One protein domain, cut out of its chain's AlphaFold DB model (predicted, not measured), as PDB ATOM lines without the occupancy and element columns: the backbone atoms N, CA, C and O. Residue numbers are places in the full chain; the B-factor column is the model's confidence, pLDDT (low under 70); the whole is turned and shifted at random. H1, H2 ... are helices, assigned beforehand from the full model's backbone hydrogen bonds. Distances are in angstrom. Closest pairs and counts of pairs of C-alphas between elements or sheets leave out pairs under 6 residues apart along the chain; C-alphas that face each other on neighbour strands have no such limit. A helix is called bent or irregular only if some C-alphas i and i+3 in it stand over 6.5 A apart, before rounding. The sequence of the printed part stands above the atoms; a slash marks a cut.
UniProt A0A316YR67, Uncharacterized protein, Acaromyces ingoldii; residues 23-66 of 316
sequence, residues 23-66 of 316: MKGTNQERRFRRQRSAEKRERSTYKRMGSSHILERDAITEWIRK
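AT A GLANCE: This is residues 23 to 66 of the 316 residues of an uncharacterized protein of Acaromyces ingoldii (UniProt A0A316YR67). Two helices, H1 and the shorter H2, meet near their ends as an open V, with the four-residue link 49 to 52 at its corner. The far arms, residues 27 to 42 of H1 and residues 55 to 66 of H2, stand free, and a short unnamed stretch, residues 23 to 26, leads into H1. The printed part has 44 residues with two named helices, H1 then H2, and no named strand; the class is all helix. It is only just loose, close to extended, with a radius of gyration of the C-alphas of 13.8 A, and its outline is flat, spanning 35 by 31 by 9 A.

HOW THE PARTS SIT: Go first along H1, residues 27 to 48, then through a tight link of 4 residues into H2, residues 53 to 66. The two are close but not clearly touching, with 1 pair of C-alphas within 8 A: look at Tyr 46 and His 53, the closest, 7.5 A apart. Their lines stand at a steep tilt of 56 degrees, and they run opposite ways. Their centres are 19.1 A apart. In H1 and H2 every O i to N i+4 pair is within hydrogen-bond range.

IN THESE COORDINATES: Find C-alpha 27 at (159.676, 137.033, 195.440); from there H1 runs 31.8 A to C-alpha 48 at (157.642, 118.088, 170.034). H2 begins at C-alpha 53 and runs 19.8 A to C-alpha 66 at (159.681, 148.733, 164.787). Neither helix is bent or irregular.

THE WHOLE: The C-alphas of Gly 25 and Lys 66 are the two farthest apart, at 36.2 A. The printed part runs from residue 23 to 66 with no cut. In the B-factor column of this model the mean pLDDT of the printed part is 72.8; look for values under 70 at residues 23 to 24 and 45 to 58.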
ATOM      1  N   MET A  23     169.416 139.392 193.535       56.50
ATOM      2  CA  MET A  23     167.978 139.131 193.705       56.50
ATOM      3  C   MET A  23     167.658 137.787 194.395       56.50
ATOM      4  O   MET A  23     166.487 137.475 194.629       56.50
ATOM      5  N   LYS A  24     168.717 137.063 194.790       61.16
ATOM      6  CA  LYS A  24     168.901 136.278 196.028       61.16
ATOM      7  C   LYS A  24     167.720 136.208 197.006       61.16
ATOM      8  O   LYS A  24     167.708 136.944 197.982       61.16
ATOM      9  N   GLY A  25     166.745 135.324 196.822       70.69
ATOM     10  CA  GLY A  25     165.686 135.041 197.801       70.69
ATOM     11  C   GLY A  25     164.467 135.967 197.748       70.69
ATOM     12  O   GLY A  25     163.537 135.800 198.542       70.69
ATOM     13  N   THR A  26     164.411 136.902 196.800       79.25
ATOM     14  CA  THR A  26     163.240 137.768 196.619       79.25
ATOM     15  C   THR A  26     162.067 137.019 195.973       79.25
ATOM     16  O   THR A  26     162.214 136.010 195.273       79.25
ATOM     17  N   ASN A  27     160.850 137.542 196.156       80.25
ATOM     18  CA  ASN A  27     159.676 137.033 195.440       80.25
ATOM     19  C   ASN A  27     159.818 137.172 193.916       80.25
ATOM     20  O   ASN A  27     159.239 136.371 193.181       80.25
ATOM     21  N   GLN A  28     160.587 138.157 193.447       77.56
ATOM     22  CA  GLN A  28     160.842 138.392 192.031       77.56
ATOM     23  C   GLN A  28     161.721 137.288 191.434       77.56
ATOM     24  O   GLN A  28     161.337 136.683 190.436       77.56
ATOM     25  N   GLU A  29     162.812 136.907 192.101       84.25
ATOM     26  CA  GLU A  29     163.642 135.772 191.676       84.25
ATOM     27  C   GLU A  29     162.851 134.454 191.681       84.25
ATOM     28  O   GLU A  29     162.916 133.666 190.734       84.25
ATOM     29  N   ARG A  30     162.020 134.222 192.708       80.69
ATOM     30  CA  ARG A  30     161.149 133.037 192.754       80.69
ATOM     31  C   ARG A  30     160.173 132.995 191.574       80.69
ATOM     32  O   ARG A  30     159.911 131.909 191.049       80.69
ATOM     33  N   ARG A  31     159.628 134.144 191.157       82.50
ATOM     34  CA  ARG A  31     158.764 134.253 189.971       82.50
ATOM     35  C   ARG A  31     159.545 133.949 188.695       82.50
ATOM     36  O   ARG A  31     159.104 133.082 187.950       82.50
ATOM     37  N   PHE A  32     160.731 134.529 188.511       84.25
ATOM     38  CA  PHE A  32     161.592 134.239 187.359       84.25
ATOM     39  C   PHE A  32     161.989 132.761 187.265       84.25
ATOM     40  O   PHE A  32     161.900 132.169 186.192       84.25
ATOM     41  N   ARG A  33     162.349 132.108 188.381       83.50
ATOM     42  CA  ARG A  33     162.664 130.664 188.390       83.50
ATOM     43  C   ARG A  33     161.466 129.802 187.989       83.50
ATOM     44  O   ARG A  33     161.623 128.833 187.242       83.50
ATOM     45  N   ARG A  34     160.263 130.146 188.466       85.44
ATOM     46  CA  ARG A  34     159.021 129.452 188.081       85.44
ATOM     47  C   ARG A  34     158.688 129.681 186.609       85.44
ATOM     48  O   ARG A  34     158.365 128.714 185.930       85.44
ATOM     49  N   GLN A  35     158.832 130.912 186.126       84.62
ATOM     50  CA  GLN A  35     158.599 131.276 184.732       84.62
ATOM     51  C   GLN A  35     159.566 130.544 183.797       84.62
ATOM     52  O   GLN A  35     159.108 129.859 182.894       84.62
ATOM     53  N   ARG A  36     160.876 130.540 184.086       84.12
ATOM     54  CA  ARG A  36     161.865 129.752 183.324       84.12
ATOM     55  C   ARG A  36     161.550 128.255 183.325       84.12
ATOM     56  O   ARG A  36     161.774 127.571 182.334       84.12
ATOM     57  N   SER A  37     161.048 127.719 184.439       84.56
ATOM     58  CA  SER A  37     160.667 126.301 184.521       84.56
ATOM     59  C   SER A  37     159.426 125.985 183.683       84.56
ATOM     60  O   SER A  37     159.367 124.919 183.073       84.56
ATOM     61  N   ALA A  38     158.446 126.892 183.646       84.31
ATOM     62  CA  ALA A  38     157.268 126.781 182.788       84.31
ATOM     63  C   ALA A  38     157.656 126.903 181.309       84.31
ATOM     64  O   ALA A  38     157.351 126.005 180.533       84.31
ATOM     65  N   GLU A  39     158.458 127.907 180.961       82.75
ATOM     66  CA  GLU A  39     158.958 128.136 179.605       82.75
ATOM     67  C   GLU A  39     159.808 126.961 179.097       82.75
ATOM     68  O   GLU A  39     159.703 126.578 177.939       82.75
ATOM     69  N   LYS A  40     160.593 126.297 179.958       81.50
ATOM     70  CA  LYS A  40     161.288 125.048 179.589       81.50
ATOM     71  C   LYS A  40     160.319 123.910 179.261       81.50
ATOM     72  O   LYS A  40     160.579 123.146 178.332       81.50
ATOM     73  N   ARG A  41     159.220 123.773 180.011       77.81
ATOM     74  CA  ARG A  41     158.194 122.751 179.739       77.81
ATOM     75  C   ARG A  41     157.448 123.067 178.451       77.81
ATOM     76  O   ARG A  41     157.338 122.176 177.617       77.81
ATOM     77  N   GLU A  42     157.047 124.317 178.258       78.00
ATOM     78  CA  GLU A  42     156.419 124.805 177.028       78.00
ATOM     79  C   GLU A  42     157.346 124.629 175.823       78.00
ATOM     80  O   GLU A  42     156.974 124.028 174.822       78.00
ATOM     81  N   ARG A  43     158.618 125.021 175.928       73.31
ATOM     82  CA  ARG A  43     159.608 124.774 174.874       73.31
ATOM     83  C   ARG A  43     159.756 123.279 174.582       73.31
ATOM     84  O   ARG A  43     159.941 122.913 173.428       73.31
ATOM     85  N   SER A  44     159.650 122.396 175.579       72.69
ATOM     86  CA  SER A  44     159.682 120.940 175.360       72.69
ATOM     87  C   SER A  44     158.415 120.384 174.694       72.69
ATOM     88  O   SER A  44     158.492 119.371 173.994       72.69
ATOM     89  N   THR A  45     157.255 121.016 174.904       65.88
ATOM     90  CA  THR A  45     156.010 120.658 174.212       65.88
ATOM     91  C   THR A  45     156.031 121.183 172.784       65.88
ATOM     92  O   THR A  45     155.778 120.413 171.868       65.88
ATOM     93  N   TYR A  46     156.461 122.427 172.563       64.25
ATOM     94  CA  TYR A  46     156.573 123.011 171.223       64.25
ATOM     95  C   TYR A  46     157.702 122.388 170.394       64.25
ATOM     96  O   TYR A  46     157.519 122.137 169.213       64.25
ATOM     97  N   LYS A  47     158.833 121.999 171.002       63.62
ATOM     98  CA  LYS A  47     159.879 121.223 170.306       63.62
ATOM     99  C   LYS A  47     159.365 119.861 169.822       63.62
ATOM    100  O   LYS A  47     159.864 119.351 168.826       63.62
ATOM    101  N   ARG A  48     158.361 119.287 170.498       59.97
ATOM    102  CA  ARG A  48     157.642 118.088 170.034       59.97
ATOM    103  C   ARG A  48     156.672 118.371 168.880       59.97
ATOM    104  O   ARG A  48     156.350 117.438 168.161       59.97
ATOM    105  N   MET A  49     156.248 119.624 168.698       62.19
ATOM    106  CA  MET A  49     155.299 120.071 167.667       62.19
ATOM    107  C   MET A  49     155.976 120.652 166.409       62.19
ATOM    108  O   MET A  49     155.280 121.058 165.488       62.19
ATOM    109  N   GLY A  50     157.313 120.670 166.340       52.94
ATOM    110  CA  GLY A  50     158.065 121.287 165.240       52.94
ATOM    111  C   GLY A  50     158.508 122.716 165.579       52.94
ATOM    112  O   GLY A  50     157.781 123.506 166.169       52.94
ATOM    113  N   SER A  51     159.763 123.038 165.285       53.50
ATOM    114  CA  SER A  51     160.518 124.159 165.859       53.50
ATOM    115  C   SER A  51     160.299 125.544 165.215       53.50
ATOM    116  O   SER A  51     161.241 126.331 165.202       53.50
ATOM    117  N   SER A  52     159.106 125.889 164.712       57.56
ATOM    118  CA  SER A  52     158.884 127.208 164.069       57.56
ATOM    119  C   SER A  52     158.703 128.369 165.064       57.56
ATOM    120  O   SER A  52     159.141 129.487 164.813       57.56
ATOM    121  N   HIS A  53     158.155 128.105 166.253       57.44
ATOM    122  CA  HIS A  53     157.643 129.161 167.138       57.44
ATOM    123  C   HIS A  53     158.681 130.080 167.810       57.44
ATOM    124  O   HIS A  53     158.338 131.174 168.252       57.44
ATOM    125  N   ILE A  54     159.941 129.653 167.953       57.84
ATOM    126  CA  ILE A  54     160.962 130.495 168.610       57.84
ATOM    127  C   ILE A  54     161.418 131.611 167.664       57.84
ATOM    128  O   ILE A  54     161.565 132.744 168.108       57.84
ATOM    129  N   LEU A  55     161.564 131.304 166.371       58.22
ATOM    130  CA  LEU A  55     161.920 132.292 165.350       58.22
ATOM    131  C   LEU A  55     160.792 133.316 165.150       58.22
ATOM    132  O   LEU A  55     161.055 134.496 164.948       58.22
ATOM    133  N   GLU A  56     159.537 132.887 165.298       66.19
ATOM    134  CA  GLU A  56     158.370 133.772 165.222       66.19
ATOM    135  C   GLU A  56     158.304 134.759 166.394       66.19
ATOM    136  O   GLU A  56     157.948 135.917 166.200       66.19
ATOM    137  N   ARG A  57     158.673 134.349 167.616       67.06
ATOM    138  CA  ARG A  57     158.607 135.236 168.790       67.06
ATOM    139  C   ARG A  57     159.592 136.398 168.691       67.06
ATOM    140  O   ARG A  57     159.216 137.529 169.002       67.06
ATOM    141  N   ASP A  58     160.823 136.136 168.258       68.69
ATOM    142  CA  ASP A  58     161.838 137.184 168.106       68.69
ATOM    143  C   ASP A  58     161.453 138.147 166.969       68.69
ATOM    144  O   ASP A  58     161.495 139.361 167.167       68.69
ATOM    145  N   ALA A  59     160.930 137.627 165.850       75.31
ATOM    146  CA  ALA A  59     160.409 138.437 164.745       75.31
ATOM    147  C   ALA A  59     159.196 139.299 165.146       75.31
ATOM    148  O   ALA A  59     159.133 140.474 164.789       75.31
ATOM    149  N   ILE A  60     158.255 138.763 165.935       76.00
ATOM    150  CA  ILE A  60     157.116 139.528 166.475       76.00
ATOM    151  C   ILE A  60     157.609 140.631 167.415       76.00
ATOM    152  O   ILE A  60     157.104 141.751 167.375       76.00
ATOM    153  N   THR A  61     158.606 140.340 168.253       76.50
ATOM    154  CA  THR A  61     159.140 141.325 169.203       76.50
ATOM    155  C   THR A  61     159.885 142.447 168.474       76.50
ATOM    156  O   THR A  61     159.728 143.613 168.830       76.50
ATOM    157  N   GLU A  62     160.656 142.124 167.433       74.81
ATOM    158  CA  GLU A  62     161.245 143.133 166.545       74.81
ATOM    159  C   GLU A  62     160.187 143.939 165.795       74.81
ATOM    160  O   GLU A  62     160.324 145.154 165.684       74.81
ATOM    161  N   TRP A  63     159.128 143.296 165.301       81.38
ATOM    162  CA  TRP A  63     158.048 143.984 164.599       81.38
ATOM    163  C   TRP A  63     157.325 144.978 165.514       81.38
ATOM    164  O   TRP A  63     157.145 146.128 165.125       81.38
ATOM    165  N   ILE A  64     157.011 144.593 166.758       79.19
ATOM    166  CA  ILE A  64     156.420 145.496 167.761       79.19
ATOM    167  C   ILE A  64     157.355 146.678 168.047       79.19
ATOM    168  O   ILE A  64     156.911 147.821 168.024       79.19
ATOM    169  N   ARG A  65     158.657 146.429 168.243       75.69
ATOM    170  CA  ARG A  65     159.635 147.514 168.446       75.69
ATOM    171  C   ARG A  65     159.721 148.457 167.244       75.69
ATOM    172  O   ARG A  65     159.807 149.663 167.431       75.69
ATOM    173  N   LYS A  66     159.681 147.926 166.018       78.12
ATOM    174  CA  LYS A  66     159.681 148.733 164.787       78.12
ATOM    175  C   LYS A  66     158.407 149.569 164.647       78.12
ATOM    176  O   LYS A  66     158.496 150.699 164.190       78.12
TER     177      LYS A  66